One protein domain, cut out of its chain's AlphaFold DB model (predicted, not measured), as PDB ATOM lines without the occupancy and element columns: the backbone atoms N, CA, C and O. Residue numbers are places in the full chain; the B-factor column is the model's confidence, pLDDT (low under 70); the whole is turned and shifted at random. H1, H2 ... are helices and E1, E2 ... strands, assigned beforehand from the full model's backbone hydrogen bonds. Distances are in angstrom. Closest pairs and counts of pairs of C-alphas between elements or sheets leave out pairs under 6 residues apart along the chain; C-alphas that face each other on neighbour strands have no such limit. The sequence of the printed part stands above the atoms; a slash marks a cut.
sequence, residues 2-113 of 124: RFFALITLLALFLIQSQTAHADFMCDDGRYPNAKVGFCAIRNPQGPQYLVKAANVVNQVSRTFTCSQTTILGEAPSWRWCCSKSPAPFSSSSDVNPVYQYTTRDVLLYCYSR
ATOM      1  N   ARG A   2     352.990 252.843 524.141       57.34
ATOM      2  CA  ARG A   2     352.921 251.381 523.892       57.34
ATOM      3  C   ARG A   2     351.565 250.857 523.378       57.34
ATOM      4  O   ARG A   2     351.529 249.834 522.713       57.34
ATOM      5  N   PHE A   3     350.468 251.572 523.642       58.06
ATOM      6  CA  PHE A   3     349.116 251.171 523.219       58.06
ATOM      7  C   PHE A   3     348.853 251.371 521.719       58.06
ATOM      8  O   PHE A   3     348.168 250.559 521.107       58.06
ATOM      9  N   PHE A   4     349.441 252.405 521.108       59.94
ATOM     10  CA  PHE A   4     349.253 252.685 519.681       59.94
ATOM     11  C   PHE A   4     349.815 251.577 518.783       59.94
ATOM     12  O   PHE A   4     349.195 251.269 517.769       59.94
ATOM     13  N   ALA A   5     350.924 250.942 519.183       61.84
ATOM     14  CA  ALA A   5     351.548 249.838 518.450       61.84
ATOM     15  C   ALA A   5     350.680 248.563 518.432       61.84
ATOM     16  O   ALA A   5     350.589 247.888 517.413       61.84
ATOM     17  N   LEU A   6     349.997 248.255 519.542       62.28
ATOM     18  CA  LEU A   6     349.081 247.111 519.637       62.28
ATOM     19  C   LEU A   6     347.839 247.298 518.758       62.28
ATOM     20  O   LEU A   6     347.427 246.363 518.077       62.28
ATOM     21  N   ILE A   7     347.276 248.512 518.728       67.31
ATOM     22  CA  ILE A   7     346.120 248.830 517.874       67.31
ATOM     23  C   ILE A   7     346.503 248.754 516.390       67.31
ATOM     24  O   ILE A   7     345.728 248.237 515.589       67.31
ATOM     25  N   THR A   8     347.704 249.206 516.014       64.62
ATOM     26  CA  THR A   8     348.177 249.101 514.621       64.62
ATOM     27  C   THR A   8     348.434 247.655 514.201       64.62
ATOM     28  O   THR A   8     348.038 247.279 513.102       64.62
ATOM     29  N   LEU A   9     349.011 246.821 515.071       63.28
ATOM     30  CA  LEU A   9     349.181 245.384 514.813       63.28
ATOM     31  C   LEU A   9     347.836 244.664 514.647       63.28
ATOM     32  O   LEU A   9     347.650 243.935 513.676       63.28
ATOM     33  N   LEU A  10     346.871 244.912 515.539       63.12
ATOM     34  CA  LEU A  10     345.515 244.361 515.429       63.12
ATOM     35  C   LEU A  10     344.812 244.807 514.141       63.12
ATOM     36  O   LEU A  10     344.191 243.986 513.470       63.12
ATOM     37  N   ALA A  11     344.940 246.081 513.760       61.97
ATOM     38  CA  ALA A  11     344.382 246.586 512.510       61.97
ATOM     39  C   ALA A  11     345.012 245.909 511.280       61.97
ATOM     40  O   ALA A  11     344.292 245.539 510.357       61.97
ATOM     41  N   LEU A  12     346.330 245.681 511.278       57.91
ATOM     42  CA  LEU A  12     347.020 244.976 510.192       57.91
ATOM     43  C   LEU A  12     346.552 243.518 510.063       57.91
ATOM     44  O   LEU A  12     346.239 243.081 508.955       57.91
ATOM     45  N   PHE A  13     346.396 242.798 511.180       56.88
ATOM     46  CA  PHE A  13     345.841 241.437 511.173       56.88
ATOM     47  C   PHE A  13     344.386 241.393 510.671       56.88
ATOM     48  O   PHE A  13     344.013 240.485 509.926       56.88
ATOM     49  N   LEU A  14     343.567 242.391 511.023       54.12
ATOM     50  CA  LEU A  14     342.177 242.503 510.556       54.12
ATOM     51  C   LEU A  14     342.061 242.853 509.063       54.12
ATOM     52  O   LEU A  14     341.065 242.506 508.432       54.12
ATOM     53  N   ILE A  15     343.053 243.532 508.485       54.62
ATOM     54  CA  ILE A  15     343.087 243.842 507.048       54.62
ATOM     55  C   ILE A  15     343.554 242.621 506.242       54.62
ATOM     56  O   ILE A  15     343.006 242.335 505.176       54.62
ATOM     57  N   GLN A  16     344.532 241.865 506.751       42.75
ATOM     58  CA  GLN A  16     345.055 240.680 506.066       42.75
ATOM     59  C   GLN A  16     344.011 239.556 505.956       42.75
ATOM     60  O   GLN A  16     343.902 238.935 504.893       42.75
ATOM     61  N   SER A  17     343.189 239.344 506.993       48.62
ATOM     62  CA  SER A  17     342.122 238.330 506.966       48.62
ATOM     63  C   SER A  17     341.080 238.612 505.876       48.62
ATOM     64  O   SER A  17     340.629 237.695 505.190       48.62
ATOM     65  N   GLN A  18     340.755 239.880 505.621       45.44
ATOM     66  CA  GLN A  18     339.723 240.231 504.647       45.44
ATOM     67  C   GLN A  18     340.101 239.888 503.204       45.44
ATOM     68  O   GLN A  18     339.213 239.625 502.403       45.44
ATOM     69  N   THR A  19     341.385 239.816 502.841       52.84
ATOM     70  CA  THR A  19     341.765 239.538 501.440       52.84
ATOM     71  C   THR A  19     341.659 238.062 501.051       52.84
ATOM     72  O   THR A  19     341.362 237.767 499.893       52.84
ATOM     73  N   ALA A  20     341.853 237.138 501.999       50.59
ATOM     74  CA  ALA A  20     341.678 235.698 501.781       50.59
ATOM     75  C   ALA A  20     340.195 235.284 501.791       50.59
ATOM     76  O   ALA A  20     339.806 234.337 501.107       50.59
ATOM     77  N   HIS A  21     339.363 236.034 502.519       59.00
ATOM     78  CA  HIS A  21     337.916 235.823 502.621       59.00
ATOM     79  C   HIS A  21     337.091 236.740 501.711       59.00
ATOM     80  O   HIS A  21     335.866 236.676 501.740       59.00
ATOM     81  N   ALA A  22     337.735 237.593 500.911       71.31
ATOM     82  CA  ALA A  22     337.020 238.533 500.067       71.31
ATOM     83  C   ALA A  22     336.316 237.815 498.912       71.31
ATOM     84  O   ALA A  22     336.903 237.006 498.180       71.31
ATOM     85  N   ASP A  23     335.065 238.198 498.717       86.19
ATOM     86  CA  ASP A  23     334.289 237.811 497.557       86.19
ATOM     87  C   ASP A  23     334.870 238.444 496.287       86.19
ATOM     88  O   ASP A  23     335.531 239.489 496.313       86.19
ATOM     89  N   PHE A  24     334.641 237.801 495.149       86.50
ATOM     90  CA  PHE A  24     335.108 238.279 493.856       86.50
ATOM     91  C   PHE A  24     334.100 237.995 492.749       86.50
ATOM     92  O   PHE A  24     333.323 237.046 492.816       86.50
ATOM     93  N   MET A  25     334.122 238.829 491.710       88.50
ATOM     94  CA  MET A  25     333.229 238.723 490.559       88.50
ATOM     95  C   MET A  25     334.024 238.363 489.311       88.50
ATOM     96  O   MET A  25     335.101 238.919 489.073       88.50
ATOM     97  N   CYS A  26     333.460 237.461 488.512       85.69
ATOM     98  CA  CYS A  26     334.029 237.058 487.225       85.69
ATOM     99  C   CYS A  26     333.295 237.659 486.014       85.69
ATOM    100  O   CYS A  26     333.769 237.546 484.892       85.69
ATOM    101  N   ASP A  27     332.158 238.331 486.224       81.06
ATOM    102  CA  ASP A  27     331.370 238.966 485.156       81.06
ATOM    103  C   ASP A  27     331.556 240.490 485.109       81.06
ATOM    104  O   ASP A  27     330.605 241.247 484.953       81.06
ATOM    105  N   ASP A  28     332.786 240.971 485.298       72.62
ATOM    106  CA  ASP A  28     333.101 242.407 485.323       72.62
ATOM    107  C   ASP A  28     333.457 242.986 483.942       72.62
ATOM    108  O   ASP A  28     334.043 244.064 483.841       72.62
ATOM    109  N   GLY A  29     333.141 242.258 482.867       70.56
ATOM    110  CA  GLY A  29     333.362 242.676 481.479       70.56
ATOM    111  C   GLY A  29     334.824 242.660 481.011       70.56
ATOM    112  O   GLY A  29     335.075 242.869 479.827       70.56
ATOM    113  N   ARG A  30     335.795 242.376 481.892       67.06
ATOM    114  CA  ARG A  30     337.230 242.355 481.541       67.06
ATOM    115  C   ARG A  30     337.625 241.153 480.687       67.06
ATOM    116  O   ARG A  30     338.527 241.265 479.865       67.06
ATOM    117  N   TYR A  31     336.950 240.020 480.878       71.50
ATOM    118  CA  TYR A  31     337.134 238.799 480.095       71.50
ATOM    119  C   TYR A  31     335.763 238.174 479.793       71.50
ATOM    120  O   TYR A  31     335.204 237.492 480.652       71.50
ATOM    121  N   PRO A  32     335.209 238.359 478.581       66.88
ATOM    122  CA  PRO A  32     333.794 238.084 478.288       66.88
ATOM    123  C   PRO A  32     333.379 236.613 478.456       66.88
ATOM    124  O   PRO A  32     332.202 236.310 478.664       66.88
ATOM    125  N   ASN A  33     334.342 235.691 478.406       73.88
ATOM    126  CA  ASN A  33     334.091 234.254 478.505       73.88
ATOM    127  C   ASN A  33     334.463 233.656 479.869       73.88
ATOM    128  O   ASN A  33     334.167 232.491 480.117       73.88
ATOM    129  N   ALA A  34     335.115 234.408 480.759       75.69
ATOM    130  CA  ALA A  34     335.636 233.883 482.015       75.69
ATOM    131  C   ALA A  34     334.592 233.982 483.133       75.69
ATOM    132  O   ALA A  34     334.657 234.869 483.970       75.69
ATOM    133  N   LYS A  35     333.599 233.086 483.124       80.75
ATOM    134  CA  LYS A  35     332.389 233.199 483.964       80.75
ATOM    135  C   LYS A  35     332.423 232.378 485.255       80.75
ATOM    136  O   LYS A  35     331.477 232.463 486.036       80.75
ATOM    137  N   VAL A  36     333.472 231.587 485.475       87.12
ATOM    138  CA  VAL A  36     333.573 230.661 486.613       87.12
ATOM    139  C   VAL A  36     334.738 231.051 487.515       87.12
ATOM    140  O   VAL A  36     335.857 231.248 487.036       87.12
ATOM    141  N   GLY A  37     334.462 231.148 488.817       90.69
ATOM    142  CA  GLY A  37     335.460 231.407 489.845       90.69
ATOM    143  C   GLY A  37     336.164 230.136 490.317       90.69
ATOM    144  O   GLY A  37     335.528 229.110 490.562       90.69
ATOM    145  N   PHE A  38     337.479 230.224 490.495       91.88
ATOM    146  CA  PHE A  38     338.325 229.161 491.023       91.88
ATOM    147  C   PHE A  38     339.202 229.675 492.162       91.88
ATOM    148  O   PHE A  38     339.774 230.764 492.087       91.88
ATOM    149  N   CYS A  39     339.342 228.846 493.189       91.94
ATOM    150  CA  CYS A  39     340.342 228.993 494.236       91.94
ATOM    151  C   CYS A  39     341.581 228.211 493.817       91.94
ATOM    152  O   CYS A  39     341.435 227.073 493.372       91.94
ATOM    153  N   ALA A  40     342.772 228.793 493.945       91.38
ATOM    154  CA  ALA A  40     343.997 228.204 493.418       91.38
ATOM    155  C   ALA A  40     345.155 228.207 494.425       91.38
ATOM    156  O   ALA A  40     345.372 229.180 495.155       91.38
ATOM    157  N   ILE A  41     345.939 227.129 494.391       89.62
ATOM    158  CA  ILE A  41     347.269 227.019 495.000       89.62
ATOM    159  C   ILE A  41     348.286 226.589 493.939       89.62
ATOM    160  O   ILE A  41     347.934 226.078 492.871       89.62
ATOM    161  N   ARG A  42     349.572 226.784 494.229       88.69
ATOM    162  CA  ARG A  42     350.649 226.262 493.387       88.69
ATOM    163  C   ARG A  42     350.794 224.782 493.699       88.69
ATOM    164  O   ARG A  42     350.786 224.417 494.867       88.69
ATOM    165  N   ASN A  43     350.937 223.934 492.684       87.38
ATOM    166  CA  ASN A  43     351.268 222.540 492.941       87.38
ATOM    167  C   ASN A  43     352.693 222.480 493.536       87.38
ATOM    168  O   ASN A  43     353.628 222.935 492.874       87.38
ATOM    169  N   PRO A  44     352.906 221.935 494.746       79.88
ATOM    170  CA  PRO A  44     354.251 221.810 495.307       79.88
ATOM    171  C   PRO A  44     355.134 220.838 494.509       79.88
ATOM    172  O   PRO A  44     356.357 220.939 494.547       79.88
ATOM    173  N   GLN A  45     354.528 219.920 493.753       83.62
ATOM    174  CA  GLN A  45     355.218 218.875 492.995       83.62
ATOM    175  C   GLN A  45     355.566 219.294 491.558       83.62
ATOM    176  O   GLN A  45     356.205 218.530 490.837       83.62
ATOM    177  N   GLY A  46     355.149 220.480 491.098       81.94
ATOM    178  CA  GLY A  46     355.354 220.861 489.703       81.94
ATOM    179  C   GLY A  46     354.981 222.302 489.352       81.94
ATOM    180  O   GLY A  46     354.578 223.088 490.202       81.94
ATOM    181  N   PRO A  47     355.101 222.685 488.069       83.00
ATOM    182  CA  PRO A  47     354.801 224.044 487.609       83.00
ATOM    183  C   PRO A  47     353.295 224.327 487.457       83.00
ATOM    184  O   PRO A  47     352.906 225.416 487.037       83.00
ATOM    185  N   GLN A  48     352.448 223.336 487.734       89.88
ATOM    186  CA  GLN A  48     350.998 223.423 487.589       89.88
ATOM    187  C   GLN A  48     350.360 224.122 488.789       89.88
ATOM    188  O   GLN A  48     350.982 224.339 489.831       89.88
ATOM    189  N   TYR A  49     349.079 224.423 488.646       90.88
ATOM    190  CA  TYR A  49     348.261 224.979 489.707       90.88
ATOM    191  C   TYR A  49     347.109 224.046 490.005       90.88
ATOM    192  O   TYR A  49     346.482 223.527 489.080       90.88
ATOM    193  N   LEU A  50     346.840 223.853 491.290       92.38
ATOM    194  CA  LEU A  50     345.714 223.063 491.756       92.38
ATOM    195  C   LEU A  50     344.567 224.001 492.073       92.38
ATOM    196  O   LEU A  50     344.766 225.029 492.723       92.38
ATOM    197  N   VAL A  51     343.375 223.645 491.609       92.50
ATOM    198  CA  VAL A  51     342.195 224.487 491.743       92.50
ATOM    199  C   VAL A  51     340.985 223.714 492.238       92.50
ATOM    200  O   VAL A  51     340.805 222.532 491.942       92.50
ATOM    201  N   LYS A  52     340.118 224.420 492.958       92.25
ATOM    202  CA  LYS A  52     338.742 224.009 493.246       92.25
ATOM    203  C   LYS A  52     337.789 225.083 492.745       92.25
ATOM    204  O   LYS A  52     338.149 226.261 492.711       92.25
ATOM    205  N   ALA A  53     336.584 224.674 492.356       91.00
ATOM    206  CA  ALA A  53     335.521 225.628 492.071       91.00
ATOM    207  C   ALA A  53     335.274 226.485 493.321       91.00
ATOM    208  O   ALA A  53     335.209 225.959 494.432       91.00
ATOM    209  N   ALA A  54     335.196 227.799 493.138       91.44
ATOM    210  CA  ALA A  54     334.872 228.706 494.225       91.44
ATOM    211  C   ALA A  54     333.387 228.586 494.590       91.44
ATOM    212  O   ALA A  54     332.539 228.325 493.731       91.44
ATOM    213  N   ASN A  55     333.065 228.815 495.861       90.75
ATOM    214  CA  ASN A  55     331.686 228.778 496.331       90.75
ATOM    215  C   ASN A  55     330.912 229.968 495.764       90.75
ATOM    216  O   ASN A  55     331.414 231.091 495.755       90.75
ATOM    217  N   VAL A  56     329.683 229.735 495.308       90.06
ATOM    218  CA  VAL A  56     328.819 230.805 494.801       90.06
ATOM    219  C   VAL A  56     328.169 231.520 495.979       90.06
ATOM    220  O   VAL A  56     327.414 230.912 496.732       90.06
ATOM    221  N   VAL A  57     328.436 232.818 496.113       89.25
ATOM    222  CA  VAL A  57     327.776 233.693 497.094       89.25
ATOM    223  C   VAL A  57     326.488 234.260 496.507       89.25
ATOM    224  O   VAL A  57     325.458 234.307 497.170       89.25
ATOM    225  N   ASN A  58     326.530 234.668 495.235       85.25
ATOM    226  CA  ASN A  58     325.368 235.185 494.522       85.25
ATOM    227  C   ASN A  58     325.416 234.762 493.049       85.25
ATOM    228  O   ASN A  58     326.355 235.092 492.321       85.25
ATOM    229  N   GLN A  59     324.386 234.033 492.613       82.38
ATOM    230  CA  GLN A  59     324.276 233.516 491.246       82.38
ATOM    231  C   GLN A  59     324.027 234.616 490.207       82.38
ATOM    232  O   GLN A  59     324.562 234.533 489.103       82.38
ATOM    233  N   VAL A  60     323.249 235.647 490.553       80.81
ATOM    234  CA  VAL A  60     322.852 236.724 489.632       80.81
ATOM    235  C   VAL A  60     324.054 237.594 489.283       80.81
ATOM    236  O   VAL A  60     324.303 237.868 488.114       80.81
ATOM    237  N   SER A  61     324.835 237.982 490.290       77.62
ATOM    238  CA  SER A  61     326.029 238.814 490.110       77.62
ATOM    239  C   SER A  61     327.299 238.012 489.811       77.62
ATOM    240  O   SER A  61     328.372 238.600 489.687       77.62
ATOM    241  N   ARG A  62     327.208 236.675 489.719       83.19
ATOM    242  CA  ARG A  62     328.362 235.760 489.622       83.19
ATOM    243  C   ARG A  62     329.458 236.115 490.629       83.19
ATOM    244  O   ARG A  62     330.627 236.291 490.274       83.19
ATOM    245  N   THR A  63     329.039 236.259 491.881       87.75
ATOM    246  CA  THR A  63     329.930 236.518 493.007       87.75
ATOM    247  C   THR A  63     330.340 235.196 493.631       87.75
ATOM    248  O   THR A  63     329.492 234.356 493.946       87.75
ATOM    249  N   PHE A  64     331.640 235.035 493.830       91.12
ATOM    250  CA  PHE A  64     332.263 233.826 494.337       91.12
ATOM    251  C   PHE A  64     333.103 234.119 495.573       91.12
ATOM    252  O   PHE A  64     333.597 235.232 495.743       91.12
ATOM    253  N   THR A  65     333.324 233.098 496.394       90.62
ATOM    254  CA  THR A  65     334.204 233.171 497.556       90.62
ATOM    255  C   THR A  65     335.076 231.929 497.669       90.62
ATOM    256  O   THR A  65     334.659 230.816 497.347       90.62
ATOM    257  N   CYS A  66     336.299 232.136 498.149       90.19
ATOM    258  CA  CYS A  66     337.214 231.065 498.543       90.19
ATOM    259  C   CYS A  66     337.269 230.881 500.060       90.19
ATOM    260  O   CYS A  66     338.058 230.074 500.556       90.19
ATOM    261  N   SER A  67     336.416 231.599 500.798       84.75
ATOM    262  CA  SER A  67     336.277 231.426 502.237       84.75
ATOM    263  C   SER A  67     335.987 229.959 502.561       84.75
ATOM    264  O   SER A  67     335.166 229.321 501.899       84.75
ATOM    265  N   GLN A  68     336.708 229.417 503.548       83.31
ATOM    266  CA  GLN A  68     336.603 228.025 504.014       83.31
ATOM    267  C   GLN A  68     336.947 226.952 502.962       83.31
ATOM    268  O   GLN A  68     336.810 225.760 503.230       83.31
ATOM    269  N   THR A  69     337.425 227.341 501.777       86.06
ATOM    270  CA  THR A  69     337.921 226.385 500.785       86.06
ATOM    271  C   THR A  69     339.337 225.981 501.155       86.06
ATOM    272  O   THR A  69     340.169 226.839 501.425       86.06
ATOM    273  N   THR A  70     339.630 224.684 501.123       87.75
ATOM    274  CA  THR A  70     340.994 224.161 501.246       87.75
ATOM    275  C   THR A  70     341.317 223.246 500.074       87.75
ATOM    276  O   THR A  70     340.474 222.472 499.597       87.75
ATOM    277  N   ILE A  71     342.550 223.337 499.584       87.94
ATOM    278  CA  ILE A  71     343.072 222.500 498.503       87.94
ATOM    279  C   ILE A  71     344.232 221.715 499.096       87.94
ATOM    280  O   ILE A  71     345.231 222.302 499.485       87.94
ATOM    281  N   LEU A  72     344.056 220.400 499.240       86.94
ATOM    282  CA  LEU A  72     345.028 219.525 499.910       86.94
ATOM    283  C   LEU A  72     345.427 220.004 501.325       86.94
ATOM    284  O   LEU A  72     346.565 219.840 501.744       86.94
ATOM    285  N   GLY A  73     344.484 220.597 502.064       85.06
ATOM    286  CA  GLY A  73     344.724 221.124 503.414       85.06
ATOM    287  C   GLY A  73     345.285 222.548 503.459       85.06
ATOM    288  O   GLY A  73     345.349 223.131 504.537       85.06
ATOM    289  N   GLU A  74     345.617 223.144 502.312       84.31
ATOM    290  CA  GLU A  74     346.142 224.507 502.231       84.31
ATOM    291  C   GLU A  74     345.057 225.535 501.900       84.31
ATOM    292  O   GLU A  74     344.098 225.261 501.165       84.31
ATOM    293  N   ALA A  75     345.232 226.748 502.432       86.06
ATOM    294  CA  ALA A  75     344.401 227.891 502.087       86.06
ATOM    295  C   ALA A  75     344.730 228.394 500.663       86.06
ATOM    296  O   ALA A  75     345.903 228.473 500.288       86.06
ATOM    297  N   PRO A  76     343.721 228.776 499.861       88.81
ATOM    298  CA  PRO A  76     343.928 229.322 498.530       88.81
ATOM    299  C   PRO A  76     344.804 230.575 498.545       88.81
ATOM    300  O   PRO A  76     344.575 231.508 499.312       88.81
ATOM    301  N   SER A  77     345.779 230.613 497.642       86.69
ATOM    302  CA  SER A  77     346.669 231.765 497.464       86.69
ATOM    303  C   SER A  77     346.125 232.760 496.438       86.69
ATOM    304  O   SER A  77     346.354 233.969 496.557       86.69
ATOM    305  N   TRP A  78     345.371 232.264 495.450       87.44
ATOM    306  CA  TRP A  78     344.804 233.078 494.379       87.44
ATOM    307  C   TRP A  78     343.339 232.755 494.101       87.44
ATOM    308  O   TRP A  78     342.884 231.620 494.249       87.44
ATOM    309  N   ARG A  79     342.628 233.778 493.629       90.31
ATOM    310  CA  ARG A  79     341.260 233.718 493.123       90.31
ATOM    311  C   ARG A  79     341.276 234.054 491.647       90.31
ATOM    312  O   ARG A  79     341.692 235.148 491.248       90.31
ATOM    313  N   TRP A  80     340.847 233.107 490.833       90.06
ATOM    314  CA  TRP A  80     340.885 233.217 489.385       90.06
ATOM    315  C   TRP A  80     339.497 233.158 488.794       90.06
ATOM    316  O   TRP A  80     338.616 232.467 489.295       90.06
ATOM    317  N   CYS A  81     339.339 233.859 487.687       90.50
ATOM    318  CA  CYS A  81     338.173 233.764 486.836       90.50
ATOM    319  C   CYS A  81     338.622 233.139 485.522       90.50
ATOM    320  O   CYS A  81     339.537 233.658 484.881       90.50
ATOM    321  N   CYS A  82     338.017 232.013 485.148       88.94
ATOM    322  CA  CYS A  82     338.445 231.218 484.000       88.94
ATOM    323  C   CYS A  82     337.297 230.945 483.024       88.94
ATOM    324  O   CYS A  82     336.125 230.887 483.405       88.94
ATOM    325  N   SER A  83     337.658 230.787 481.751       88.25
ATOM    326  CA  SER A  83     336.742 230.523 480.628       88.25
ATOM    327  C   SER A  83     336.740 229.068 480.160       88.25
ATOM    328  O   SER A  83     335.738 228.580 479.644       88.25
ATOM    329  N   LYS A  84     337.858 228.367 480.352       85.00
ATOM    330  CA  LYS A  84     338.032 226.949 480.033       85.00
ATOM    331  C   LYS A  84     337.920 226.137 481.316       85.00
ATOM    332  O   LYS A  84     338.418 226.593 482.334       85.00
ATOM    333  N   SER A  85     337.324 224.948 481.271       84.06
ATOM    334  CA  SER A  85     337.317 224.037 482.423       84.06
ATOM    335  C   SER A  85     338.694 223.390 482.641       84.06
ATOM    336  O   SER A  85     339.366 223.048 481.661       84.06
ATOM    337  N   PRO A  86     339.123 223.197 483.900       86.75
ATOM    338  CA  PRO A  86     340.397 222.559 484.211       86.75
ATOM    339  C   PRO A  86     340.337 221.040 484.004       86.75
ATOM    340  O   PRO A  86     339.261 220.444 483.949       86.75
ATOM    341  N   ALA A  87     341.506 220.400 483.924       87.19
ATOM    342  CA  ALA A  87     341.599 218.942 483.889       87.19
ATOM    343  C   ALA A  87     341.481 218.362 485.312       87.19
ATOM    344  O   ALA A  87     341.952 219.000 486.253       87.19
ATOM    345  N   PRO A  88     340.887 217.175 485.514       84.75
ATOM    346  CA  PRO A  88     340.859 216.533 486.829       84.75
ATOM    347  C   PRO A  88     342.283 216.238 487.329       84.75
ATOM    348  O   PRO A  88     343.137 215.807 486.553       84.75
ATOM    349  N   PHE A  89     342.539 216.503 488.615       80.44
ATOM    350  CA  PHE A  89     343.806 216.187 489.287       80.44
ATOM    351  C   PHE A  89     343.719 214.862 490.058       80.44
ATOM    352  O   PHE A  89     344.642 214.057 489.987       80.44
ATOM    353  N   SER A  90     342.602 214.616 490.756       71.06
ATOM    354  CA  SER A  90     342.281 213.327 491.387       71.06
ATOM    355  C   SER A  90     341.128 212.621 490.664       71.06
ATOM    356  O   SER A  90     340.437 213.210 489.828       71.06
ATOM    357  N   SER A  91     340.935 211.331 490.956       59.38
ATOM    358  CA  SER A  91     339.807 210.550 490.439       59.38
ATOM    359  C   SER A  91     338.477 211.215 490.800       59.38
ATOM    360  O   SER A  91     338.258 211.587 491.949       59.38
ATOM    361  N   SER A  92     337.578 211.310 489.823       56.28
ATOM    362  CA  SER A  92     336.306 212.054 489.812       56.28
ATOM    363  C   SER A  92     335.248 211.664 490.860       56.28
ATOM    364  O   SER A  92     334.103 212.090 490.743       56.28
ATOM    365  N   SER A  93     335.594 210.840 491.850       59.12
ATOM    366  CA  SER A  93     334.678 210.311 492.869       59.12
ATOM    367  C   SER A  93     334.680 211.117 494.174       59.12
ATOM    368  O   SER A  93     333.880 210.834 495.063       59.12
ATOM    369  N   ASP A  94     335.565 212.108 494.307       62.66
ATOM    370  CA  ASP A  94     335.591 212.992 495.470       62.66
ATOM    371  C   ASP A  94     334.390 213.949 495.451       62.66
ATOM    372  O   ASP A  94     334.107 214.587 494.440       62.66
ATOM    373  N   VAL A  95     333.728 214.127 496.602       65.88
ATOM    374  CA  VAL A  95     332.619 215.093 496.789       65.88
ATOM    375  C   VAL A  95     333.059 216.537 496.483       65.88
ATOM    376  O   VAL A  95     332.233 217.392 496.184       65.88
ATOM    377  N   ASN A  96     334.369 216.809 496.513       69.31
ATOM    378  CA  ASN A  96     334.977 218.087 496.146       69.31
ATOM    379  C   ASN A  96     336.248 217.858 495.312       69.31
ATOM    380  O   ASN A  96     337.355 217.932 495.866       69.31
ATOM    381  N   PRO A  97     336.109 217.576 494.003       81.75
ATOM    382  CA  PRO A  97     337.237 217.214 493.160       81.75
ATOM    383  C   PRO A  97     338.244 218.360 493.069       81.75
ATOM    384  O   PRO A  97     337.883 219.534 492.927       81.75
ATOM    385  N   VAL A  98     339.523 218.002 493.153       88.25
ATOM    386  CA  VAL A  98     340.625 218.911 492.839       88.25
ATOM    387  C   VAL A  98     340.908 218.796 491.351       88.25
ATOM    388  O   VAL A  98     340.954 217.702 490.783       88.25
ATOM    389  N   TYR A  99     341.122 219.940 490.722       91.50
ATOM    390  CA  TYR A  99     341.492 220.036 489.325       91.50
ATOM    391  C   TYR A  99     342.862 220.684 489.174       91.50
ATOM    392  O   TYR A  99     343.411 221.245 490.123       91.50
ATOM    393  N   GLN A 100     343.401 220.634 487.965       91.88
ATOM    394  CA  GLN A 100     344.681 221.221 487.624       91.88
ATOM    395  C   GLN A 100     344.602 222.085 486.366       91.88
ATOM    396  O   GLN A 100     343.950 221.738 485.376       91.88
ATOM    397  N   TYR A 101     345.342 223.192 486.400       90.69
ATOM    398  CA  TYR A 101     345.703 223.972 485.222       90.69
ATOM    399  C   TYR A 101     347.209 223.937 485.004       90.69
ATOM    400  O   TYR A 101     348.004 224.047 485.943       90.69
ATOM    401  N   THR A 102     347.613 223.867 483.739       90.69
ATOM    402  CA  THR A 102     348.990 224.190 483.366       90.69
ATOM    403  C   THR A 102     349.199 225.703 483.418       90.69
ATOM    404  O   THR A 102     348.252 226.475 483.270       90.69
ATOM    405  N   THR A 103     350.447 226.160 483.554       87.31
ATOM    406  CA  THR A 103     350.776 227.594 483.446       87.31
ATOM    407  C   THR A 103     350.230 228.206 482.152       87.31
ATOM    408  O   THR A 103     349.730 229.326 482.154       87.31
ATOM    409  N   ARG A 104     350.271 227.447 481.049       87.44
ATOM    410  CA  ARG A 104     349.748 227.878 479.750       87.44
ATOM    411  C   ARG A 104     348.232 228.064 479.771       87.44
ATOM    412  O   ARG A 104     347.753 229.045 479.215       87.44
ATOM    413  N   ASP A 105     347.488 227.159 480.407       88.69
ATOM    414  CA  ASP A 105     346.032 227.301 480.513       88.69
ATOM    415  C   ASP A 105     345.655 228.547 481.314       88.69
ATOM    416  O   ASP A 105     344.771 229.294 480.901       88.69
ATOM    417  N   VAL A 106     346.361 228.807 482.419       87.69
ATOM    418  CA  VAL A 106     346.121 230.000 483.240       87.69
ATOM    419  C   VAL A 106     346.336 231.268 482.418       87.69
ATOM    420  O   VAL A 106     345.476 232.138 482.424       87.69
ATOM    421  N   LEU A 107     347.438 231.359 481.668       86.12
ATOM    422  CA  LEU A 107     347.755 232.542 480.861       86.12
ATOM    423  C   LEU A 107     346.774 232.785 479.706       86.12
ATOM    424  O   LEU A 107     346.571 233.932 479.318       86.12
ATOM    425  N   LEU A 108     346.198 231.726 479.132       86.75
ATOM    426  CA  LEU A 108     345.307 231.838 477.972       86.75
ATOM    427  C   LEU A 108     343.835 231.999 478.351       86.75
ATOM    428  O   LEU A 108     343.085 232.637 477.614       86.75
ATOM    429  N   TYR A 109     343.406 231.388 479.455       87.81
ATOM    430  CA  TYR A 109     341.983 231.211 479.751       87.81
ATOM    431  C   TYR A 109     341.543 231.792 481.085       87.81
ATOM    432  O   TYR A 109     340.332 231.827 481.329       87.81
ATOM    433  N   CYS A 110     342.479 232.230 481.927       87.69
ATOM    434  CA  CYS A 110     342.197 232.739 483.257       87.69
ATOM    435  C   CYS A 110     342.779 234.135 483.469       87.69
ATOM    436  O   CYS A 110     343.804 234.510 482.907       87.69
ATOM    437  N   TYR A 111     342.153 234.891 484.362       86.19
ATOM    438  CA  TYR A 111     342.736 236.103 484.914       86.19
ATOM    439  C   TYR A 111     342.611 236.099 486.433       86.19
ATOM    440  O   TYR A 111     341.655 235.571 487.007       86.19
ATOM    441  N   SER A 112     343.612 236.676 487.091       85.56
ATOM    442  CA  SER A 112     343.686 236.712 488.546       85.56
ATOM    443  C   SER A 112     343.017 237.959 489.108       85.56
ATOM    444  O   SER A 112     343.235 239.068 488.620       85.56
ATOM    445  N   ARG A 113     342.233 237.778 490.174       84.88
ATOM    446  CA  ARG A 113     341.652 238.868 490.972       84.88
ATOM    447  C   ARG A 113     342.628 239.422 492.009       84.88
ATOM    448  O   ARG A 113     342.393 240.497 492.545       84.88
TER     449      ARG A 113
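This is residues 2 to 113 of the 124 residues of an uncharacterized protein of Puccinia sorghi (UniProt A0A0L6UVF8). A small body built on one strongly twisted, curled sheet of five strands has a long helix, H1, sticking out of it as an arm with residues 2 to 17. The short helix H2 packs at the sheet beside its strands, and E2 runs on into a small separate hairpin, E3 and E4. The printed part has 112 residues with two named helices and seven named strands, in the order H1 E1 E2 E3 E4 E5 E6 H2 E7; the large sheet runs E6 E2 E1 E5 E7, all antiparallel, and the class is mixed, helices and strands. The whole is only just compact, close to loose, with a radius of gyration of the C-alphas of 15.9 A, and it is elongated, spanning 53 by 34 by 27 A.

In the large sheet, E1, residues 36 to 42, is the antiparallel neighbour of E5, residues 78 to 82, at 137 degrees, with N 38 and O 80 2.8 A apart. E1 and E2, residues 49 to 53, form a hairpin at 146 degrees, with N 39 and O 52 at 2.9 A. The edge strand E6, residues 99 to 101, is antiparallel to E2, with N 51 and O 99 at 2.8 A. The other edge strand, E7, residues 110 to 112, is antiparallel to E5, with N 111 and O 81 at 2.9 A. H2, residues 103 to 109, is on this sheet at a height of 7.0 A, over none of its strands, but only just, since two of its C-alphas fall on E5; the closest C-alphas of H2 and E5 are those of Tyr 109 and Cys 82, 5.5 A apart. E2 runs on at 46 degrees into E3, residues 55 to 58, which forms a hairpin with E4, residues 63 to 65, with N 65 and O 55 at 2.8 A. Residues 24 to 25 pair antiparallel with residues 63 to 64 of E4. H1, residues 2 to 20, is not on the sheet. In H2 every O i to N i+4 pair is within hydrogen-bond range; in H1 11 of 15 are.

H1 begins at C-alpha 2, (352.921, 251.381, 523.892), and is 29.3 A long. E1 measures 18.9 A from C-alpha 36, (333.573, 230.661, 486.613). E2 measures 13.0 A, E5 12.3 A, H2 10.2 A, E3 9.2 A, E4 and E6 7.1 A each, and E7 6.8 A, ending at C-alpha 112, (343.686, 236.712, 488.546).

The C-alphas farthest apart, those of Arg 2 and Ser 92, are 54.6 A apart. The printed part has no cut. The links H1 to E1, E4 to E5 and E5 to E6 are long. The mean pLDDT of the printed part is 79.2; it is under 70 at residues 2 to 21, 30, 32 and 91 to 96.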